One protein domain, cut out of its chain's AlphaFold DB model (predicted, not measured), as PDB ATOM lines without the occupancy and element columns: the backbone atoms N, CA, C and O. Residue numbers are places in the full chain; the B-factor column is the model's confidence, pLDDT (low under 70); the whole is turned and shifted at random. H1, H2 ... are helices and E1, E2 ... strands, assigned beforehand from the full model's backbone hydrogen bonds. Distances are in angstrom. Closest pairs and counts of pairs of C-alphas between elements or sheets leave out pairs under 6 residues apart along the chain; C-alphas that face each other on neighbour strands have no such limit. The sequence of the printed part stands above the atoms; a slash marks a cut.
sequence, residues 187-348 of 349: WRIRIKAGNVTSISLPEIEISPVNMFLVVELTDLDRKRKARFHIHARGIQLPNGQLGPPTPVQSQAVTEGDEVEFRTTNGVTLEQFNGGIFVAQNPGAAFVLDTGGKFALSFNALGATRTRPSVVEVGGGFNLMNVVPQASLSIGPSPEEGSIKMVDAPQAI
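AT A GLANCE: This is residues 187 to 348 of the 349 residues of the protein "OmpA-like domain-containing protein" of bacterium YEK0313 (UniProt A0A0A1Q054). One sheet of nine strands rolls round into a narrow, nearly closed barrel, with the long strands E1, E2 and E3 side by side along one wall and the shorter E9, E6, E7 and E8 continuing round until E8 comes near E1 and E5. E4 and E5 share the other side of E1, and the one short helix, H1, sits by E3 and E9 towards one end. The printed part has 162 residues with nine named strands and one named helix, in the order E1 E2 E3 E4 E5 H1 E6 E7 E8 E9; its class is mostly strand, though under half of the residues are in named elements. The sheet is branched, strongly twisted and antiparallel in each of its neighbour pairs. The whole is compact, with a radius of gyration of the C-alphas of 16.3 A, and its outline is elongated, spanning 52 by 32 by 26 A.

IN THESE COORDINATES: E1 is residues 187 to 199, begins with C-alpha 187 at (69.439, -15.312, 115.931), runs 34.7 A and bends by 60 degrees at residue 193. E2, residues 207 to 219, runs 36.8 A from first to last C-alpha. E3, residues 224 to 236, runs 36.1 A and bends by 53 degrees at residue 233. E4 is residues 248 to 254, 19.7 A long, with C-alpha 248 at (67.563, -14.981, 79.994). E5 is residues 259 to 263, and H1 is residues 269 to 272. E6, residues 274 to 280, runs 19.5 A. E7 is residues 293 to 297 and E8 residues 311 to 314. E9, residues 337 to 341, runs 13.7 A and ends with C-alpha 341 at (75.804, -5.621, 105.910).

HOW THE PARTS SIT: E1, E2 and E3 are a meander, each strand the antiparallel neighbour of the one before, and with E4 a Greek key, in which the first strand is also the antiparallel neighbour of the fourth. In the hairpin of E1 and E2, N 195 and O 212 are 2.8 A apart, within hydrogen-bond range; in that of E2 and E3, N 213 and O 230 are 2.9 A apart. E2 lies on one side of E1, with E4 beside residues 193 to 199 and E5 beside residues 187 to 189 on the other side. Between the antiparallel neighbours E1 and E4, N 196 and O 251 are within hydrogen-bond range at 2.9 A, and between the antiparallel neighbours E1 and E5, N 189 and O 259 are within hydrogen-bond range at 2.9 A. On the other side of E3 from E2 is E9, with N 231 and O 338 at 2.9 A. E6 pairs with E9 by N 276 and O 337 at 2.9 A, and with E7 by N 279 and O 295 at 2.9 A. E7 and E8 are a hairpin, with N 294 and O 313 at 2.8 A; E6, E7 and E8 are a second meander, and with E9 a second Greek key. The closest C-alphas of E5 and E8, those of Val 259 and Val 313, are 6.2 A apart. Residues 262 to 263 of E5 also pair with residues 306 to 307, and residues 253 to 254 of E4 with residues 316 to 317. H1 is on the sheet at a height of 6.3 A, over none of its strands; it is too short for an O i to N i+4 pair, and its one O i to N i+3 pair is within range.

THE WHOLE: The C-alphas farthest apart, those of Arg 222 and Pro 244, are 52.2 A apart. The printed part has no cut. The links E3 to E4, E6 to E7, E7 to E8 and E8 to E9 are long, the last with 22 residues. The mean pLDDT of the printed part is 79.5, and residues 237 to 245, 280 to 292 and 318 to 336 are under 70.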
ATOM      1  N   TRP A 187      69.572 -16.070 117.162       96.50
ATOM      2  CA  TRP A 187      69.439 -15.312 115.931       96.50
ATOM      3  C   TRP A 187      68.130 -15.622 115.238       96.50
ATOM      4  O   TRP A 187      67.596 -16.726 115.332       96.50
ATOM      5  N   ARG A 188      67.654 -14.646 114.478       97.25
ATOM      6  CA  ARG A 188      66.536 -14.790 113.561       97.25
ATOM      7  C   ARG A 188      66.907 -14.193 112.216       97.25
ATOM      8  O   ARG A 188      67.498 -13.118 112.169       97.25
ATOM      9  N   ILE A 189      66.568 -14.878 111.134       96.81
ATOM     10  CA  ILE A 189      66.817 -14.434 109.763       96.81
ATOM     11  C   ILE A 189      65.532 -14.493 108.940       96.81
ATOM     12  O   ILE A 189      64.727 -15.402 109.118       96.81
ATOM     13  N   ARG A 190      65.346 -13.539 108.026       96.25
ATOM     14  CA  ARG A 190      64.326 -13.616 106.967       96.25
ATOM     15  C   ARG A 190      64.839 -13.029 105.662       96.25
ATOM     16  O   ARG A 190      65.644 -12.093 105.676       96.25
ATOM     17  N   ILE A 191      64.331 -13.527 104.540       95.44
ATOM     18  CA  ILE A 191      64.513 -12.886 103.235       95.44
ATOM     19  C   ILE A 191      63.494 -11.753 103.115       95.44
ATOM     20  O   ILE A 191      62.318 -11.938 103.405       95.44
ATOM     21  N   LYS A 192      63.946 -10.569 102.700       95.75
ATOM     22  CA  LYS A 192      63.103  -9.387 102.456       95.75
ATOM     23  C   LYS A 192      62.761  -9.217 100.982       95.75
ATOM     24  O   LYS A 192      61.654  -8.803 100.663       95.75
ATOM     25  N   ALA A 193      63.727  -9.472 100.108       95.44
ATOM     26  CA  ALA A 193      63.599  -9.337  98.662       95.44
ATOM     27  C   ALA A 193      64.786 -10.015  97.971       95.44
ATOM     28  O   ALA A 193      65.787 -10.334  98.615       95.44
ATOM     29  N   GLY A 194      64.719 -10.158  96.654       93.31
ATOM     30  CA  GLY A 194      65.862 -10.558  95.850       93.31
ATOM     31  C   GLY A 194      65.506 -10.819  94.398       93.31
ATOM     32  O   GLY A 194      64.363 -10.650  93.971       93.31
ATOM     33  N   ASN A 195      66.494 -11.269  93.640       91.69
ATOM     34  CA  ASN A 195      66.318 -11.784  92.297       91.69
ATOM     35  C   ASN A 195      67.303 -12.921  92.021       91.69
ATOM     36  O   ASN A 195      68.455 -12.898  92.454       91.69
ATOM     37  N   VAL A 196      66.832 -13.903  91.261       88.12
ATOM     38  CA  VAL A 196      67.639 -14.982  90.696       88.12
ATOM     39  C   VAL A 196      67.596 -14.827  89.184       88.12
ATOM     40  O   VAL A 196      66.516 -14.775  88.597       88.12
ATOM     41  N   THR A 197      68.758 -14.717  88.552       87.12
ATOM     42  CA  THR A 197      68.885 -14.536  87.106       87.12
ATOM     43  C   THR A 197      69.736 -15.656  86.532       87.12
ATOM     44  O   THR A 197      70.889 -15.811  86.934       87.12
ATOM     45  N   SER A 198      69.192 -16.413  85.583       84.19
ATOM     46  CA  SER A 198      69.927 -17.420  84.821       84.19
ATOM     47  C   SER A 198      70.029 -17.026  83.352       84.19
ATOM     48  O   SER A 198      69.140 -16.383  82.787       84.19
ATOM     49  N   ILE A 199      71.152 -17.385  82.736       82.62
ATOM     50  CA  ILE A 199      71.410 -17.159  81.312       82.62
ATOM     51  C   ILE A 199      71.568 -18.531  80.671       82.62
ATOM     52  O   ILE A 199      72.473 -19.270  81.044       82.62
ATOM     53  N   SER A 200      70.686 -18.870  79.733       79.19
ATOM     54  CA  SER A 200      70.737 -20.148  79.017       79.19
ATOM     55  C   SER A 200      71.374 -19.951  77.651       79.19
ATOM     56  O   SER A 200      70.871 -19.179  76.832       79.19
ATOM     57  N   LEU A 201      72.482 -20.649  77.402       79.12
ATOM     58  CA  LEU A 201      73.159 -20.656  76.108       79.12
ATOM     59  C   LEU A 201      72.815 -21.963  75.380       79.12
ATOM     60  O   LEU A 201      72.973 -23.027  75.969       79.12
ATOM     61  N   PRO A 202      72.356 -21.919  74.115       71.31
ATOM     62  CA  PRO A 202      71.819 -23.090  73.415       71.31
ATOM     63  C   PRO A 202      72.828 -24.230  73.192       71.31
ATOM     64  O   PRO A 202      72.413 -25.346  72.902       71.31
ATOM     65  N   GLU A 203      74.130 -23.969  73.332       76.69
ATOM     66  CA  GLU A 203      75.204 -24.952  73.119       76.69
ATOM     67  C   GLU A 203      75.866 -25.441  74.419       76.69
ATOM     68  O   GLU A 203      76.711 -26.333  74.369       76.69
ATOM     69  N   ILE A 204      75.517 -24.874  75.581       72.44
ATOM     70  CA  ILE A 204      76.145 -25.225  76.862       72.44
ATOM     71  C   ILE A 204      75.098 -25.873  77.762       72.44
ATOM     72  O   ILE A 204      74.096 -25.258  78.109       72.44
ATOM     73  N   GLU A 205      75.364 -27.106  78.191       72.00
ATOM     74  CA  GLU A 205      74.489 -27.854  79.106       72.00
ATOM     75  C   GLU A 205      74.413 -27.243  80.517       72.00
ATOM     76  O   GLU A 205      73.608 -27.674  81.331       72.00
ATOM     77  N   ILE A 206      75.230 -26.237  80.823       75.75
ATOM     78  CA  ILE A 206      75.343 -25.613  82.140       75.75
ATOM     79  C   ILE A 206      75.079 -24.114  82.005       75.75
ATOM     80  O   ILE A 206      75.832 -23.398  81.341       75.75
ATOM     81  N   SER A 207      74.037 -23.634  82.679       79.38
ATOM     82  CA  SER A 207      73.650 -22.221  82.666       79.38
ATOM     83  C   SER A 207      74.149 -21.522  83.934       79.38
ATOM     84  O   SER A 207      73.813 -21.968  85.034       79.38
ATOM     85  N   PRO A 208      74.928 -20.427  83.848       82.38
ATOM     86  CA  PRO A 208      75.313 -19.669  85.031       82.38
ATOM     87  C   PRO A 208      74.091 -18.995  85.665       82.38
ATOM     88  O   PRO A 208      73.221 -18.454  84.975       82.38
ATOM     89  N   VAL A 209      74.065 -18.977  86.996       84.12
ATOM     90  CA  VAL A 209      73.034 -18.322  87.803       84.12
ATOM     91  C   VAL A 209      73.669 -17.275  88.695       84.12
ATOM     92  O   VAL A 209      74.645 -17.532  89.391       84.12
ATOM     93  N   ASN A 210      73.092 -16.080  88.675       88.38
ATOM     94  CA  ASN A 210      73.433 -14.992  89.574       88.38
ATOM     95  C   ASN A 210      72.264 -14.769  90.526       88.38
ATOM     96  O   ASN A 210      71.120 -14.611  90.102       88.38
ATOM     97  N   MET A 211      72.565 -14.734  91.814       89.75
ATOM     98  CA  MET A 211      71.595 -14.528  92.872       89.75
ATOM     99  C   MET A 211      71.950 -13.276  93.659       89.75
ATOM    100  O   MET A 211      73.097 -13.089  94.074       89.75
ATOM    101  N   PHE A 212      70.942 -12.445  93.890       93.69
ATOM    102  CA  PHE A 212      71.007 -11.309  94.792       93.69
ATOM    103  C   PHE A 212      69.851 -11.392  95.784       93.69
ATOM    104  O   PHE A 212      68.694 -11.370  95.373       93.69
ATOM    105  N   LEU A 213      70.144 -11.488  97.081       94.12
ATOM    106  CA  LEU A 213      69.132 -11.492  98.140       94.12
ATOM    107  C   LEU A 213      69.382 -10.348  99.119       94.12
ATOM    108  O   LEU A 213      70.522 -10.024  99.444       94.12
ATOM    109  N   VAL A 214      68.302  -9.794  99.651       96.56
ATOM    110  CA  VAL A 214      68.304  -8.899 100.805       96.56
ATOM    111  C   VAL A 214      67.764  -9.689 101.988       96.56
ATOM    112  O   VAL A 214      66.597 -10.084 101.980       96.56
ATOM    113  N   VAL A 215      68.591  -9.917 103.005       96.56
ATOM    114  CA  VAL A 215      68.200 -10.626 104.233       96.56
ATOM    115  C   VAL A 215      68.261  -9.698 105.438       96.56
ATOM    116  O   VAL A 215      69.096  -8.801 105.499       96.56
ATOM    117  N   GLU A 216      67.378  -9.899 106.407       97.62
ATOM    118  CA  GLU A 216      67.429  -9.225 107.706       97.62
ATOM    119  C   GLU A 216      67.862 -10.246 108.755       97.62
ATOM    120  O   GLU A 216      67.201 -11.273 108.901       97.62
ATOM    121  N   LEU A 217      68.960  -9.974 109.470       97.31
ATOM    122  CA  LEU A 217      69.357 -10.740 110.651       97.31
ATOM    123  C   LEU A 217      69.047  -9.945 111.914       97.31
ATOM    124  O   LEU A 217      69.316  -8.746 111.998       97.31
ATOM    125  N   THR A 218      68.519 -10.648 112.903       97.56
ATOM    126  CA  THR A 218      68.094 -10.139 114.199       97.56
ATOM    127  C   THR A 218      68.810 -10.913 115.302       97.56
ATOM    128  O   THR A 218      68.678 -12.130 115.396       97.56
ATOM    129  N   ASP A 219      69.558 -10.194 116.133       96.88
ATOM    130  CA  ASP A 219      70.112 -10.653 117.403       96.88
ATOM    131  C   ASP A 219      69.012 -10.569 118.468       96.88
ATOM    132  O   ASP A 219      68.640  -9.473 118.907       96.88
ATOM    133  N   LEU A 220      68.465 -11.722 118.854       96.00
ATOM    134  CA  LEU A 220      67.363 -11.801 119.814       96.00
ATOM    135  C   LEU A 220      67.828 -11.508 121.245       96.00
ATOM    136  O   LEU A 220      67.047 -10.985 122.041       96.00
ATOM    137  N   ASP A 221      69.096 -11.781 121.565       94.00
ATOM    138  CA  ASP A 221      69.654 -11.537 122.898       94.00
ATOM    139  C   ASP A 221      69.897 -10.042 123.126       94.00
ATOM    140  O   ASP A 221      69.594  -9.502 124.191       94.00
ATOM    141  N   ARG A 222      70.438  -9.351 122.114       94.81
ATOM    142  CA  ARG A 222      70.746  -7.912 122.189       94.81
ATOM    143  C   ARG A 222      69.617  -7.018 121.688       94.81
ATOM    144  O   ARG A 222      69.741  -5.799 121.796       94.81
ATOM    145  N   LYS A 223      68.546  -7.595 121.132       96.25
ATOM    146  CA  LYS A 223      67.432  -6.874 120.492       96.25
ATOM    147  C   LYS A 223      67.922  -5.888 119.427       96.25
ATOM    148  O   LYS A 223      67.535  -4.719 119.413       96.25
ATOM    149  N   ARG A 224      68.811  -6.348 118.544       96.50
ATOM    150  CA  ARG A 224      69.355  -5.551 117.429       96.50
ATOM    151  C   ARG A 224      69.117  -6.258 116.109       96.50
ATOM    152  O   ARG A 224      69.123  -7.480 116.067       96.50
ATOM    153  N   LYS A 225      68.970  -5.509 115.023       97.38
ATOM    154  CA  LYS A 225      68.828  -6.071 113.677       97.38
ATOM    155  C   LYS A 225      69.602  -5.282 112.630       97.38
ATOM    156  O   LYS A 225      69.810  -4.083 112.796       97.38
ATOM    157  N   ALA A 226      70.007  -5.944 111.552       97.25
ATOM    158  CA  ALA A 226      70.638  -5.316 110.393       97.25
ATOM    159  C   ALA A 226      70.220  -6.020 109.095       97.25
ATOM    160  O   ALA A 226      69.895  -7.212 109.097       97.25
ATOM    161  N   ARG A 227      70.240  -5.282 107.981       97.62
ATOM    162  CA  ARG A 227      70.034  -5.842 106.639       97.62
ATOM    163  C   ARG A 227      71.370  -6.184 105.995       97.62
ATOM    164  O   ARG A 227      72.353  -5.467 106.178       97.62
ATOM    165  N   PHE A 228      71.379  -7.256 105.214       97.44
ATOM    166  CA  PHE A 228      72.533  -7.746 104.481       97.44
ATOM    167  C   PHE A 228      72.159  -8.016 103.027       97.44
ATOM    168  O   PHE A 228      71.067  -8.501 102.732       97.44
ATOM    169  N   HIS A 229      73.090  -7.734 102.126       97.19
ATOM    170  CA  HIS A 229      73.054  -8.176 100.742       97.19
ATOM    171  C   HIS A 229      73.848  -9.466 100.603       97.19
ATOM    172  O   HIS A 229      75.013  -9.522 100.994       97.19
ATOM    173  N   ILE A 230      73.221 -10.480 100.023       94.44
ATOM    174  CA  ILE A 230      73.856 -11.725  99.616       94.44
ATOM    175  C   ILE A 230      74.007 -11.688  98.102       94.44
ATOM    176  O   ILE A 230      73.023 -11.530  97.385       94.44
ATOM    177  N   HIS A 231      75.233 -11.863  97.628       93.62
ATOM    178  CA  HIS A 231      75.547 -12.082  96.223       93.62
ATOM    179  C   HIS A 231      76.140 -13.475  96.079       93.62
ATOM    180  O   HIS A 231      77.189 -13.744  96.661       93.62
ATOM    181  N   ALA A 232      75.501 -14.340  95.301       89.44
ATOM    182  CA  ALA A 232      76.002 -15.679  95.022       89.44
ATOM    183  C   ALA A 232      75.978 -15.957  93.519       89.44
ATOM    184  O   ALA A 232      75.122 -15.448  92.788       89.44
ATOM    185  N   ARG A 233      76.941 -16.755  93.064       85.88
ATOM    186  CA  ARG A 233      76.979 -17.319  91.718       85.88
ATOM    187  C   ARG A 233      76.903 -18.829  91.823       85.88
ATOM    188  O   ARG A 233      77.285 -19.401  92.839       85.88
ATOM    189  N   GLY A 234      76.341 -19.449  90.805       82.56
ATOM    190  CA  GLY A 234      76.277 -20.892  90.721       82.56
ATOM    191  C   GLY A 234      75.931 -21.336  89.319       82.56
ATOM    192  O   GLY A 234      75.948 -20.554  88.365       82.56
ATOM    193  N   ILE A 235      75.585 -22.609  89.214       76.56
ATOM    194  CA  ILE A 235      75.231 -23.249  87.958       76.56
ATOM    195  C   ILE A 235      73.863 -23.916  88.080       76.56
ATOM    196  O   ILE A 235      73.508 -24.459  89.125       76.56
ATOM    197  N   GLN A 236      73.089 -23.834  87.006       73.19
ATOM    198  CA  GLN A 236      71.823 -24.526  86.820       73.19
ATOM    199  C   GLN A 236      72.072 -25.693  85.868       73.19
ATOM    200  O   GLN A 236      72.657 -25.508  84.797       73.19
ATOM    201  N   LEU A 237      71.657 -26.888  86.285       67.62
ATOM    202  CA  LEU A 237      71.711 -28.079  85.452       67.62
ATOM    203  C   LEU A 237      70.586 -28.035  84.413       67.62
ATOM    204  O   LEU A 237      69.539 -27.419  84.650       67.62
ATOM    205  N   PRO A 238      70.778 -28.692  83.261       65.06
ATOM    206  CA  PRO A 238      69.771 -28.699  82.220       65.06
ATOM    207  C   PRO A 238      68.573 -29.502  82.728       65.06
ATOM    208  O   PRO A 238      68.725 -30.647  83.154       65.06
ATOM    209  N   ASN A 239      67.365 -28.932  82.683       62.34
ATOM    210  CA  ASN A 239      66.174 -29.771  82.803       62.34
ATOM    211  C   ASN A 239      65.738 -30.262  81.449       62.34
ATOM    212  O   ASN A 239      65.820 -29.536  80.463       62.34
ATOM    213  N   GLY A 240      65.174 -31.470  81.447       56.88
ATOM    214  CA  GLY A 240      64.492 -32.084  80.310       56.88
ATOM    215  C   GLY A 240      63.205 -31.364  79.899       56.88
ATOM    216  O   GLY A 240      62.207 -32.007  79.586       56.88
ATOM    217  N   GLN A 241      63.190 -30.034  79.939       56.88
ATOM    218  CA  GLN A 241      62.094 -29.230  79.445       56.88
ATOM    219  C   GLN A 241      62.045 -29.313  77.920       56.88
ATOM    220  O   GLN A 241      63.005 -28.996  77.224       56.88
ATOM    221  N   LEU A 242      60.891 -29.721  77.402       50.28
ATOM    222  CA  LEU A 242      60.592 -29.731  75.976       50.28
ATOM    223  C   LEU A 242      60.187 -28.312  75.543       50.28
ATOM    224  O   LEU A 242      59.030 -27.921  75.686       50.28
ATOM    225  N   GLY A 243      61.143 -27.525  75.047       65.75
ATOM    226  CA  GLY A 243      60.903 -26.201  74.465       65.75
ATOM    227  C   GLY A 243      62.201 -25.446  74.157       65.75
ATOM    228  O   GLY A 243      63.235 -25.763  74.743       65.75
ATOM    229  N   PRO A 244      62.189 -24.464  73.235       64.56
ATOM    230  CA  PRO A 244      63.359 -23.632  72.979       64.56
ATOM    231  C   PRO A 244      63.724 -22.839  74.249       64.56
ATOM    232  O   PRO A 244      62.835 -22.239  74.859       64.56
ATOM    233  N   PRO A 245      65.000 -22.827  74.673       64.69
ATOM    234  CA  PRO A 245      65.409 -22.119  75.879       64.69
ATOM    235  C   PRO A 245      65.218 -20.608  75.709       64.69
ATOM    236  O   PRO A 245      65.664 -20.014  74.726       64.69
ATOM    237  N   THR A 246      64.584 -19.960  76.689       72.56
ATOM    238  CA  THR A 246      64.614 -18.496  76.788       72.56
ATOM    239  C   THR A 246      66.031 -18.074  77.197       72.56
ATOM    240  O   THR A 246      66.518 -18.564  78.217       72.56
ATOM    241  N   PRO A 247      66.702 -17.167  76.462       79.38
ATOM    242  CA  PRO A 247      68.121 -16.867  76.679       79.38
ATOM    243  C   PRO A 247      68.417 -16.248  78.050       79.38
ATOM    244  O   PRO A 247      69.509 -16.424  78.584       79.38
ATOM    245  N   VAL A 248      67.447 -15.551  78.648       82.94
ATOM    246  CA  VAL A 248      67.563 -14.981  79.994       82.94
ATOM    247  C   VAL A 248      66.272 -15.237  80.758       82.94
ATOM    248  O   VAL A 248      65.189 -14.891  80.285       82.94
ATOM    249  N   GLN A 249      66.391 -15.810  81.951       82.56
ATOM    250  CA  GLN A 249      65.294 -15.941  82.902       82.56
ATOM    251  C   GLN A 249      65.639 -15.143  84.155       82.56
ATOM    252  O   GLN A 249      66.743 -15.238  84.685       82.56
ATOM    253  N   SER A 250      64.701 -14.326  84.628       84.69
ATOM    254  CA  SER A 250      64.855 -13.571  85.869       84.69
ATOM    255  C   SER A 250      63.618 -13.751  86.726       84.69
ATOM    256  O   SER A 250      62.499 -13.522  86.267       84.69
ATOM    257  N   GLN A 251      63.827 -14.136  87.978       85.12
ATOM    258  CA  GLN A 251      62.771 -14.406  88.936       85.12
ATOM    259  C   GLN A 251      62.959 -13.543  90.179       85.12
ATOM    260  O   GLN A 251      64.014 -13.561  90.808       85.12
ATOM    261  N   ALA A 252      61.924 -12.782  90.530       88.19
ATOM    262  CA  ALA A 252      61.906 -11.990  91.752       88.19
ATOM    263  C   ALA A 252      61.634 -12.891  92.964       88.19
ATOM    264  O   ALA A 252      60.680 -13.668  92.951       88.19
ATOM    265  N   VAL A 253      62.451 -12.747  94.006       88.75
ATOM    266  CA  VAL A 253      62.264 -13.364  95.324       88.75
ATOM    267  C   VAL A 253      61.538 -12.353  96.207       88.75
ATOM    268  O   VAL A 253      61.979 -11.208  96.341       88.75
ATOM    269  N   THR A 254      60.419 -12.751  96.795       90.56
ATOM    270  CA  THR A 254      59.652 -11.932  97.734       90.56
ATOM    271  C   THR A 254      60.019 -12.269  99.173       90.56
ATOM    272  O   THR A 254      60.765 -13.209  99.454       90.56
ATOM    273  N   GLU A 255      59.482 -11.481 100.098       93.94
ATOM    274  CA  GLU A 255      59.617 -11.735 101.525       93.94
ATOM    275  C   GLU A 255      59.158 -13.153 101.896       93.94
ATOM    276  O   GLU A 255      58.212 -13.680 101.304       93.94
ATOM    277  N   GLY A 256      59.858 -13.767 102.850       91.19
ATOM    278  CA  GLY A 256      59.504 -15.067 103.408       91.19
ATOM    279  C   GLY A 256      59.524 -15.075 104.933       91.19
ATOM    280  O   GLY A 256      59.768 -14.047 105.571       91.19
ATOM    281  N   ASP A 257      59.240 -16.244 105.502       93.44
ATOM    282  CA  ASP A 257      59.054 -16.414 106.943       93.44
ATOM    283  C   ASP A 257      60.347 -16.218 107.747       93.44
ATOM    284  O   ASP A 257      61.469 -16.417 107.266       93.44
ATOM    285  N   GLU A 258      60.176 -15.841 109.013       95.19
ATOM    286  CA  GLU A 258      61.267 -15.728 109.973       95.19
ATOM    287  C   GLU A 258      61.746 -17.111 110.428       95.19
ATOM    288  O   GLU A 258      60.953 -17.966 110.820       95.19
ATOM    289  N   VAL A 259      63.064 -17.309 110.434       95.44
ATOM    290  CA  VAL A 259      63.696 -18.564 110.849       95.44
ATOM    291  C   VAL A 259      64.682 -18.294 111.970       95.44
ATOM    292  O   VAL A 259      65.592 -17.475 111.833       95.44
ATOM    293  N   GLU A 260      64.505 -18.985 113.092       96.56
ATOM    294  CA  GLU A 260      65.410 -18.891 114.234       96.56
ATOM    295  C   GLU A 260      66.542 -19.914 114.130       96.56
ATOM    296  O   GLU A 260      66.349 -21.063 113.732       96.56
ATOM    297  N   PHE A 261      67.741 -19.503 114.524       95.19
ATOM    298  CA  PHE A 261      68.902 -20.377 114.622       95.19
ATOM    299  C   PHE A 261      69.796 -19.936 115.777       95.19
ATOM    300  O   PHE A 261      69.649 -18.845 116.334       95.19
ATOM    301  N   ARG A 262      70.731 -20.803 116.169       94.69
ATOM    302  CA  ARG A 262      71.686 -20.496 117.240       94.69
ATOM    303  C   ARG A 262      73.122 -20.536 116.767       94.69
ATOM    304  O   ARG A 262      73.422 -21.275 115.839       94.69
ATOM    305  N   THR A 263      74.017 -19.821 117.434       92.62
ATOM    306  CA  THR A 263      75.471 -19.982 117.276       92.62
ATOM    307  C   THR A 263      76.077 -20.656 118.503       92.62
ATOM    308  O   THR A 263      75.527 -20.590 119.600       92.62
ATOM    309  N   THR A 264      77.201 -21.358 118.332       89.25
ATOM    310  CA  THR A 264      77.874 -22.045 119.450       89.25
ATOM    311  C   THR A 264      78.503 -21.098 120.468       89.25
ATOM    312  O   THR A 264      78.669 -21.501 121.612       89.25
ATOM    313  N   ASN A 265      78.833 -19.873 120.053       89.56
ATOM    314  CA  ASN A 265      79.381 -18.800 120.882       89.56
ATOM    315  C   ASN A 265      78.647 -17.494 120.562       89.56
ATOM    316  O   ASN A 265      78.015 -17.388 119.501       89.56
ATOM    317  N   GLY A 266      78.766 -16.504 121.444       91.75
ATOM    318  CA  GLY A 266      78.272 -15.156 121.183       91.75
ATOM    319  C   GLY A 266      78.945 -14.535 119.957       91.75
ATOM    320  O   GLY A 266      80.165 -14.395 119.923       91.75
ATOM    321  N   VAL A 267      78.158 -14.151 118.948       93.88
ATOM    322  CA  VAL A 267      78.641 -13.398 117.774       93.88
ATOM    323  C   VAL A 267      77.972 -12.031 117.685       93.88
ATOM    324  O   VAL A 267      77.007 -11.763 118.397       93.88
ATOM    325  N   THR A 268      78.490 -11.131 116.855       95.25
ATOM    326  CA  THR A 268      77.860  -9.842 116.542       95.25
ATOM    327  C   THR A 268      77.377  -9.814 115.095       95.25
ATOM    328  O   THR A 268      77.802 -10.620 114.267       95.25
ATOM    329  N   LEU A 269      76.485  -8.875 114.770       93.75
ATOM    330  CA  LEU A 269      75.949  -8.729 113.414       93.75
ATOM    331  C   LEU A 269      77.066  -8.505 112.379       93.75
ATOM    332  O   LEU A 269      77.001  -9.029 111.273       93.75
ATOM    333  N   GLU A 270      78.123  -7.777 112.734       94.44
ATOM    334  CA  GLU A 270      79.248  -7.473 111.844       94.44
ATOM    335  C   GLU A 270      80.047  -8.722 111.453       94.44
ATOM    336  O   GLU A 270      80.634  -8.752 110.371       94.44
ATOM    337  N   GLN A 271      80.041  -9.759 112.293       93.12
ATOM    338  CA  GLN A 271      80.751 -11.014 112.034       93.12
ATOM    339  C   GLN A 271      80.050 -11.897 110.997       93.12
ATOM    340  O   GLN A 271      80.659 -12.834 110.490       93.12
ATOM    341  N   PHE A 272      78.801 -11.589 110.634       92.62
ATOM    342  CA  PHE A 272      78.146 -12.237 109.500       92.62
ATOM    343  C   PHE A 272      78.680 -11.747 108.152       92.62
ATOM    344  O   PHE A 272      78.357 -12.366 107.149       92.62
ATOM    345  N   ASN A 273      79.488 -10.682 108.090       92.31
ATOM    346  CA  ASN A 273      80.123 -10.246 106.846       92.31
ATOM    347  C   ASN A 273      81.176 -11.254 106.372       92.31
ATOM    348  O   ASN A 273      82.100 -11.575 107.115       92.31
ATOM    349  N   GLY A 274      81.109 -11.666 105.107       90.69
ATOM    350  CA  GLY A 274      82.146 -12.495 104.496       90.69
ATOM    351  C   GLY A 274      81.587 -13.563 103.568       90.69
ATOM    352  O   GLY A 274      80.600 -13.328 102.871       90.69
ATOM    353  N   GLY A 275      82.254 -14.717 103.538       86.25
ATOM    354  CA  GLY A 275      81.851 -15.855 102.718       86.25
ATOM    355  C   GLY A 275      80.564 -16.498 103.232       86.25
ATOM    356  O   GLY A 275      80.433 -16.789 104.426       86.25
ATOM    357  N   ILE A 276      79.634 -16.749 102.318       85.88
ATOM    358  CA  ILE A 276      78.398 -17.487 102.566       85.88
ATOM    359  C   ILE A 276      78.216 -18.535 101.480       85.88
ATOM    360  O   ILE A 276      78.434 -18.282 100.297       85.88
ATOM    361  N   PHE A 277      77.788 -19.715 101.888       85.38
ATOM    362  CA  PHE A 277      77.300 -20.719 100.970       85.38
ATOM    363  C   PHE A 277      75.783 -20.611 100.881       85.38
ATOM    364  O   PHE A 277      75.096 -20.578 101.906       85.38
ATOM    365  N   VAL A 278      75.280 -20.554  99.653       81.25
ATOM    366  CA  VAL A 278      73.849 -20.534  99.371       81.25
ATOM    367  C   VAL A 278      73.536 -21.732  98.498       81.25
ATOM    368  O   VAL A 278      73.935 -21.784  97.339       81.25
ATOM    369  N   ALA A 279      72.827 -22.693  99.069       73.06
ATOM    370  CA  ALA A 279      72.260 -23.809  98.338       73.06
ATOM    371  C   ALA A 279      70.757 -23.636  98.198       73.06
ATOM    372  O   ALA A 279      70.094 -23.006  99.020       73.06
ATOM    373  N   GLN A 280      70.206 -24.274  97.182       66.38
ATOM    374  CA  GLN A 280      68.794 -24.594  97.156       66.38
ATOM    375  C   GLN A 280      68.607 -26.039  97.636       66.38
ATOM    376  O   GLN A 280      69.465 -26.882  97.376       66.38
ATOM    377  N   ASN A 281      67.543 -26.330  98.393       61.25
ATOM    378  CA  ASN A 281      67.371 -27.652  99.008       61.25
ATOM    379  C   ASN A 281      67.259 -28.767  97.925       61.25
ATOM    380  O   ASN A 281      66.376 -28.681  97.068       61.25
ATOM    381  N   PRO A 282      68.114 -29.817  97.962       46.12
ATOM    382  CA  PRO A 282      68.237 -30.843  96.914       46.12
ATOM    383  C   PRO A 282      67.084 -31.868  96.809       46.12
ATOM    384  O   PRO A 282      67.217 -32.854  96.091       46.12
ATOM    385  N   GLY A 283      65.952 -31.672  97.493       43.53
ATOM    386  CA  GLY A 283      64.795 -32.584  97.460       43.53
ATOM    387  C   GLY A 283      63.545 -32.051  96.754       43.53
ATOM    388  O   GLY A 283      62.518 -32.731  96.740       43.53
ATOM    389  N   ALA A 284      63.582 -30.839  96.205       50.22
ATOM    390  CA  ALA A 284      62.413 -30.251  95.568       50.22
ATOM    391  C   ALA A 284      62.158 -30.907  94.190       50.22
ATOM    392  O   ALA A 284      62.994 -30.839  93.292       50.22
ATOM    393  N   ALA A 285      61.001 -31.569  94.025       39.34
ATOM    394  CA  ALA A 285      60.604 -32.258  92.781       39.34
ATOM    395  C   ALA A 285      60.480 -31.307  91.573       39.34
ATOM    396  O   ALA A 285      60.557 -31.722  90.418       39.34
ATOM    397  N   PHE A 286      60.324 -30.020  91.864       42.41
ATOM    398  CA  PHE A 286      60.516 -28.913  90.949       42.41
ATOM    399  C   PHE A 286      61.632 -28.044  91.516       42.41
ATOM    400  O   PHE A 286      61.840 -28.005  92.721       42.41
ATOM    401  N   VAL A 287      62.316 -27.313  90.642       43.78
ATOM    402  CA  VAL A 287      63.431 -26.393  90.946       43.78
ATOM    403  C   VAL A 287      63.149 -25.460  92.104       43.78
ATOM    404  O   VAL A 287      64.069 -24.935  92.693       43.78
ATOM    405  N   LEU A 288      61.894 -25.248  92.455       48.88
ATOM    406  CA  LEU A 288      61.483 -24.535  93.635       48.88
ATOM    407  C   LEU A 288      60.381 -25.398  94.246       48.88
ATOM    408  O   LEU A 288      59.346 -25.604  93.612       48.88
ATOM    409  N   ASP A 289      60.579 -25.908  95.465       42.81
ATOM    410  CA  ASP A 289      59.420 -26.292  96.272       42.81
ATOM    411  C   ASP A 289      58.511 -25.057  96.321       42.81
ATOM    412  O   ASP A 289      59.012 -23.931  96.273       42.81
ATOM    413  N   THR A 290      57.200 -25.240  96.369       46.44
ATOM    414  CA  THR A 290      56.155 -24.211  96.185       46.44
ATOM    415  C   THR A 290      56.241 -22.985  97.131       46.44
ATOM    416  O   THR A 290      55.370 -22.122  97.095       46.44
ATOM    417  N   GLY A 291      57.304 -22.866  97.938       53.00
ATOM    418  CA  GLY A 291      57.693 -21.717  98.762       53.00
ATOM    419  C   GLY A 291      59.204 -21.396  98.830       53.00
ATOM    420  O   GLY A 291      59.618 -20.716  99.761       53.00
ATOM    421  N   GLY A 292      60.045 -21.889  97.907       66.00
ATOM    422  CA  GLY A 292      61.359 -21.294  97.621       66.00
ATOM    423  C   GLY A 292      62.370 -21.179  98.765       66.00
ATOM    424  O   GLY A 292      62.758 -20.072  99.123       66.00
ATOM    425  N   LYS A 293      62.824 -22.291  99.352       82.38
ATOM    426  CA  LYS A 293      63.792 -22.254 100.465       82.38
ATOM    427  C   LYS A 293      65.249 -22.126 100.003       82.38
ATOM    428  O   LYS A 293      65.697 -22.872  99.131       82.38
ATOM    429  N   PHE A 294      65.999 -21.255 100.674       82.88
ATOM    430  CA  PHE A 294      67.439 -21.052 100.527       82.88
ATOM    431  C   PHE A 294      68.168 -21.611 101.751       82.88
ATOM    432  O   PHE A 294      67.917 -21.199 102.879       82.88
ATOM    433  N   ALA A 295      69.084 -22.543 101.532       85.38
ATOM    434  CA  ALA A 295      69.974 -23.108 102.533       85.38
ATOM    435  C   ALA A 295      71.223 -22.226 102.677       85.38
ATOM    436  O   ALA A 295      72.071 -22.189 101.787       85.38
ATOM    437  N   LEU A 296      71.339 -21.519 103.800       86.75
ATOM    438  CA  LEU A 296      72.437 -20.597 104.091       86.75
ATOM    439  C   LEU A 296      73.448 -21.236 105.051       86.75
ATOM    440  O   LEU A 296      73.073 -21.707 106.125       86.75
ATOM    441  N   SER A 297      74.735 -21.215 104.700       88.12
ATOM    442  CA  SER A 297      75.830 -21.586 105.609       88.12
ATOM    443  C   SER A 297      76.875 -20.476 105.685       88.12
ATOM    444  O   SER A 297      77.384 -20.009 104.667       88.12
ATOM    445  N   PHE A 298      77.175 -20.016 106.899       87.81
ATOM    446  CA  PHE A 298      77.978 -18.815 107.138       87.81
ATOM    447  C   PHE A 298      79.448 -19.164 107.400       87.81
ATOM    448  O   PHE A 298      79.869 -19.290 108.552       87.81
ATOM    449  N   ASN A 299      80.249 -19.278 106.339       84.00
ATOM    450  CA  ASN A 299      81.686 -19.574 106.448       84.00
ATOM    451  C   ASN A 299      82.451 -18.482 107.221       84.00
ATOM    452  O   ASN A 299      83.426 -18.778 107.911       84.00
ATOM    453  N   ALA A 300      81.974 -17.233 107.159       81.44
ATOM    454  CA  ALA A 300      82.536 -16.090 107.884       81.44
ATOM    455  C   ALA A 300      82.612 -16.278 109.414       81.44
ATOM    456  O   ALA A 300      83.457 -15.667 110.066       81.44
ATOM    457  N   LEU A 301      81.777 -17.150 109.994       83.81
ATOM    458  CA  LEU A 301      81.758 -17.401 111.440       83.81
ATOM    459  C   LEU A 301      82.914 -18.305 111.919       83.81
ATOM    460  O   LEU A 301      83.102 -18.483 113.127       83.81
ATOM    461  N   GLY A 302      83.720 -18.851 110.999       83.94
ATOM    462  CA  GLY A 302      84.928 -19.615 111.306       83.94
ATOM    463  C   GLY A 302      84.652 -20.833 112.194       83.94
ATOM    464  O   GLY A 302      83.926 -21.749 111.816       83.94
ATOM    465  N   ALA A 303      85.247 -20.859 113.391       80.44
ATOM    466  CA  ALA A 303      85.042 -21.939 114.362       80.44
ATOM    467  C   ALA A 303      83.642 -21.922 115.010       80.44
ATOM    468  O   ALA A 303      83.216 -22.933 115.580       80.44
ATOM    469  N   THR A 304      82.922 -20.800 114.930       84.75
ATOM    470  CA  THR A 304      81.565 -20.679 115.461       84.75
ATOM    471  C   THR A 304      80.575 -21.273 114.471       84.75
ATOM    472  O   THR A 304      80.427 -20.797 113.350       84.75
ATOM    473  N   ARG A 305      79.872 -22.325 114.890       84.69
ATOM    474  CA  ARG A 305      78.903 -23.021 114.037       84.69
ATOM    475  C   ARG A 305      77.499 -22.527 114.324       84.69
ATOM    476  O   ARG A 305      77.144 -22.325 115.488       84.69
ATOM    477  N   THR A 306      76.683 -22.410 113.283       86.00
ATOM    478  CA  THR A 306      75.240 -22.291 113.464       86.00
ATOM    479  C   THR A 306      74.631 -23.648 113.835       86.00
ATOM    480  O   THR A 306      75.191 -24.714 113.556       86.00
ATOM    481  N   ARG A 307      73.483 -23.622 114.504       83.12
ATOM    482  CA  ARG A 307      72.641 -24.774 114.825       83.12
ATOM    483  C   ARG A 307      71.206 -24.440 114.403       83.12
ATOM    484  O   ARG A 307      70.582 -23.620 115.082       83.12
ATOM    485  N   PRO A 308      70.700 -25.044 113.314       86.56
ATOM    486  CA  PRO A 308      71.400 -25.972 112.407       86.56
ATOM    487  C   PRO A 308      72.588 -25.328 111.655       86.56
ATOM    488  O   PRO A 308      72.647 -24.110 111.499       86.56
ATOM    489  N   SER A 309      73.551 -26.144 111.196       82.81
ATOM    490  CA  SER A 309      74.743 -25.688 110.438       82.81
ATOM    491  C   SER A 309      74.410 -25.104 109.062       82.81
ATOM    492  O   SER A 309      75.227 -24.421 108.446       82.81
ATOM    493  N   VAL A 310      73.204 -25.400 108.590       86.00
ATOM    494  CA  VAL A 310      72.582 -24.850 107.395       86.00
ATOM    495  C   VAL A 310      71.238 -24.293 107.837       86.00
ATOM    496  O   VAL A 310      70.428 -25.029 108.398       86.00
ATOM    497  N   VAL A 311      71.025 -22.999 107.628       86.75
ATOM    498  CA  VAL A 311      69.782 -22.313 107.982       86.75
ATOM    499  C   VAL A 311      68.930 -22.214 106.726       86.75
ATOM    500  O   VAL A 311      69.299 -21.522 105.782       86.75
ATOM    501  N   GLU A 312      67.813 -22.934 106.693       89.81
ATOM    502  CA  GLU A 312      66.879 -22.884 105.569       89.81
ATOM    503  C   GLU A 312      65.912 -21.719 105.739       89.81
ATOM    504  O   GLU A 312      65.123 -21.717 106.678       89.81
ATOM    505  N   VAL A 313      65.952 -20.748 104.831       88.25
ATOM    506  CA  VAL A 313      65.111 -19.547 104.865       88.25
ATOM    507  C   VAL A 313      64.200 -19.537 103.647       88.25
ATOM    508  O   VAL A 313      64.676 -19.621 102.517       88.25
ATOM    509  N   GLY A 314      62.888 -19.455 103.862       86.25
ATOM    510  CA  GLY A 314      61.924 -19.322 102.770       86.25
ATOM    511  C   GLY A 314      62.039 -17.958 102.090       86.25
ATOM    512  O   GLY A 314      62.222 -16.942 102.760       86.25
ATOM    513  N   GLY A 315      61.916 -17.932 100.768       81.81
ATOM    514  CA  GLY A 315      61.633 -16.741  99.980       81.81
ATOM    515  C   GLY A 315      60.369 -16.997  99.171       81.81
ATOM    516  O   GLY A 315      60.266 -18.013  98.484       81.81
ATOM    517  N   GLY A 316      59.383 -16.106  99.263       74.88
ATOM    518  CA  GLY A 316      58.200 -16.240  98.421       74.88
ATOM    519  C   GLY A 316      58.551 -16.013  96.944       74.88
ATOM    520  O   GLY A 316      59.545 -15.367  96.606       74.88
ATOM    521  N   PHE A 317      57.728 -16.536  96.044       70.75
ATOM    522  CA  PHE A 317      57.832 -16.267  94.614       70.75
ATOM    523  C   PHE A 317      56.470 -15.830  94.087       70.75
ATOM    524  O   PHE A 317      55.443 -16.416  94.428       70.75
ATOM    525  N   ASN A 318      56.449 -14.819  93.219       65.56
ATOM    526  CA  ASN A 318      55.217 -14.434  92.539       65.56
ATOM    527  C   ASN A 318      54.826 -15.527  91.531       65.56
ATOM    528  O   ASN A 318      55.456 -15.674  90.485       65.56
ATOM    529  N   LEU A 319      53.751 -16.261  91.835       54.59
ATOM    530  CA  LEU A 319      53.203 -17.383  91.053       54.59
ATOM    531  C   LEU A 319      52.715 -17.016  89.636       54.59
ATOM    532  O   LEU A 319      52.273 -17.891  88.900       54.59
ATOM    533  N   MET A 320      52.778 -15.748  89.217       47.69
ATOM    534  CA  MET A 320      52.229 -15.321  87.922       47.69
ATOM    535  C   MET A 320      53.096 -15.672  86.699       47.69
ATOM    536  O   MET A 320      52.641 -15.457  85.585       47.69
ATOM    537  N   ASN A 321      54.293 -16.250  86.872       46.12
ATOM    538  CA  ASN A 321      55.171 -16.674  85.770       46.12
ATOM    539  C   ASN A 321      55.789 -18.064  86.023       46.12
ATOM    540  O   ASN A 321      57.010 -18.218  86.027       46.12
ATOM    541  N   VAL A 322      54.963 -19.092  86.251       45.53
ATOM    542  CA  VAL A 322      55.448 -20.484  86.338       45.53
ATOM    543  C   VAL A 322      55.679 -21.027  84.925       45.53
ATOM    544  O   VAL A 322      54.882 -21.787  84.381       45.53
ATOM    545  N   VAL A 323      56.780 -20.615  84.301       45.97
ATOM    546  CA  VAL A 323      57.395 -21.421  83.238       45.97
ATOM    547  C   VAL A 323      57.966 -22.663  83.940       45.97
ATOM    548  O   VAL A 323      58.525 -22.504  85.026       45.97
ATOM    549  N   PRO A 324      57.830 -23.892  83.402       45.06
ATOM    550  CA  PRO A 324      58.524 -25.038  83.981       45.06
ATOM    551  C   PRO A 324      60.021 -24.689  84.053       45.06
ATOM    552  O   PRO A 324      60.523 -23.973  83.193       45.06
ATOM    553  N   GLN A 325      60.712 -25.047  85.127       51.12
ATOM    554  CA  GLN A 325      62.066 -24.532  85.376       51.12
ATOM    555  C   GLN A 325      63.101 -25.637  85.332       51.12
ATOM    556  O   GLN A 325      62.738 -26.796  85.533       51.12
ATOM    557  N   ALA A 326      64.370 -25.245  85.133       45.78
ATOM    558  CA  ALA A 326      65.559 -26.093  85.152       45.78
ATOM    559  C   ALA A 326      66.214 -26.299  86.535       45.78
ATOM    560  O   ALA A 326      66.337 -25.341  87.286       45.78
ATOM    561  N   SER A 327      66.592 -27.520  86.921       46.44
ATOM    562  CA  SER A 327      67.026 -27.890  88.268       46.44
ATOM    563  C   SER A 327      68.324 -27.178  88.590       46.44
ATOM    564  O   SER A 327      69.340 -27.304  87.915       46.44
ATOM    565  N   LEU A 328      68.276 -26.372  89.641       47.97
ATOM    566  CA  LEU A 328      69.442 -25.734  90.213       47.97
ATOM    567  C   LEU A 328      70.183 -26.785  91.036       47.97
ATOM    568  O   LEU A 328      70.032 -26.871  92.249       47.97
ATOM    569  N   SER A 329      70.965 -27.626  90.366       45.03
ATOM    570  CA  SER A 329      72.026 -28.359  91.041       45.03
ATOM    571  C   SER A 329      73.303 -27.556  90.869       45.03
ATOM    572  O   SER A 329      73.936 -27.522  89.816       45.03
ATOM    573  N   ILE A 330      73.659 -26.876  91.953       50.16
ATOM    574  CA  ILE A 330      74.998 -26.337  92.121       50.16
ATOM    575  C   ILE A 330      75.904 -27.569  92.185       50.16
ATOM    576  O   ILE A 330      75.741 -28.420  93.064       50.16
ATOM    577  N   GLY A 331      76.779 -27.722  91.191       43.41
ATOM    578  CA  GLY A 331      77.716 -28.839  91.122       43.41
ATOM    579  C   GLY A 331      78.646 -28.897  92.343       43.41
ATOM    580  O   GLY A 331      78.637 -28.005  93.189       43.41
ATOM    581  N   PRO A 332      79.508 -29.921  92.444       43.00
ATOM    582  CA  PRO A 332      80.365 -30.163  93.611       43.00
ATOM    583  C   PRO A 332      81.436 -29.083  93.867       43.00
ATOM    584  O   PRO A 332      82.237 -29.235  94.787       43.00
ATOM    585  N   SER A 333      81.472 -28.010  93.073       46.00
ATOM    586  CA  SER A 333      82.299 -26.833  93.322       46.00
ATOM    587  C   SER A 333      81.480 -25.805  94.110       46.00
ATOM    588  O   SER A 333      80.594 -25.177  93.525       46.00
ATOM    589  N   PRO A 334      81.731 -25.621  95.418       49.88
ATOM    590  CA  PRO A 334      81.084 -24.576  96.196       49.88
ATOM    591  C   PRO A 334      81.598 -23.216  95.714       49.88
ATOM    592  O   PRO A 334      82.639 -22.746  96.162       49.88
ATOM    593  N   GLU A 335      80.902 -22.585  94.771       56.91
ATOM    594  CA  GLU A 335      81.190 -21.191  94.446       56.91
ATOM    595  C   GLU A 335      80.776 -20.316  95.637       56.91
ATOM    596  O   GLU A 335      79.626 -20.320  96.080       56.91
ATOM    597  N   GLU A 336      81.754 -19.620  96.217       68.50
ATOM    598  CA  GLU A 336      81.570 -18.788  97.401       68.50
ATOM    599  C   GLU A 336      80.681 -17.580  97.073       68.50
ATOM    600  O   GLU A 336      81.019 -16.728  96.247       68.50
ATOM    601  N   GLY A 337      79.538 -17.478  97.750       84.69
ATOM    602  CA  GLY A 337      78.787 -16.235  97.828       84.69
ATOM    603  C   GLY A 337      79.433 -15.274  98.822       84.69
ATOM    604  O   GLY A 337      80.218 -15.660  99.690       84.69
ATOM    605  N   SER A 338      79.060 -14.000  98.740       91.50
ATOM    606  CA  SER A 338      79.404 -13.000  99.749       91.50
ATOM    607  C   SER A 338      78.147 -12.438 100.390       91.50
ATOM    608  O   SER A 338      77.163 -12.168  99.705       91.50
ATOM    609  N   ILE A 339      78.195 -12.242 101.701       94.38
ATOM    610  CA  ILE A 339      77.178 -11.543 102.475       94.38
ATOM    611  C   ILE A 339      77.797 -10.268 103.060       94.38
ATOM    612  O   ILE A 339      78.901 -10.293 103.612       94.38
ATOM    613  N   LYS A 340      77.114  -9.134 102.895       95.62
ATOM    614  CA  LYS A 340      77.582  -7.817 103.350       95.62
ATOM    615  C   LYS A 340      76.457  -7.028 103.996       95.62
ATOM    616  O   LYS A 340      75.396  -6.869 103.404       95.62
ATOM    617  N   MET A 341      76.705  -6.505 105.186       96.06
ATOM    618  CA  MET A 341      75.804  -5.621 105.910       96.06
ATOM    619  C   MET A 341      75.626  -4.301 105.152       96.06
ATOM    620  O   MET A 341      76.590  -3.743 104.632       96.06
ATOM    621  N   VAL A 342      74.388  -3.818 105.092       94.25
ATOM    622  CA  VAL A 342      73.990  -2.643 104.299       94.25
ATOM    623  C   VAL A 342      73.702  -1.442 105.189       94.25
ATOM    624  O   VAL A 342      74.015  -0.316 104.819       94.25
ATOM    625  N   ASP A 343      73.150  -1.683 106.380       91.50
ATOM    626  CA  ASP A 343      72.820  -0.635 107.342       91.50
ATOM    627  C   ASP A 343      73.477  -0.904 108.691       91.50
ATOM    628  O   ASP A 343      73.667  -2.056 109.086       91.50
ATOM    629  N   ALA A 344      73.750   0.169 109.435       90.62
ATOM    630  CA  ALA A 344      74.168   0.059 110.825       90.62
ATOM    631  C   ALA A 344      73.095  -0.671 111.656       90.62
ATOM    632  O   ALA A 344      71.900  -0.441 111.435       90.62
ATOM    633  N   PRO A 345      73.478  -1.509 112.639       94.50
ATOM    634  CA  PRO A 345      72.486  -2.257 113.390       94.50
ATOM    635  C   PRO A 345      71.558  -1.363 114.211       94.50
ATOM    636  O   PRO A 345      72.014  -0.549 115.020       94.50
ATOM    637  N   GLN A 346      70.259  -1.583 114.051       94.75
ATOM    638  CA  GLN A 346      69.183  -0.825 114.682       94.75
ATOM    639  C   GLN A 346      68.625  -1.580 115.891       94.75
ATOM    640  O   GLN A 346      68.597  -2.810 115.892       94.75
ATOM    641  N   ALA A 347      68.176  -0.853 116.916       92.75
ATOM    642  CA  ALA A 347      67.445  -1.447 118.031       92.75
ATOM    643  C   ALA A 347      66.066  -1.935 117.565       92.75
ATOM    644  O   ALA A 347      65.431  -1.316 116.708       92.75
ATOM    645  N   ILE A 348      65.615  -3.047 118.129       90.62
ATOM    646  CA  ILE A 348      64.260  -3.557 117.932       90.62
ATOM    647  C   ILE A 348      63.370  -2.896 118.994       90.62
ATOM    648  O   ILE A 348      63.785  -2.874 120.158       90.62
TER     649      ILE A 348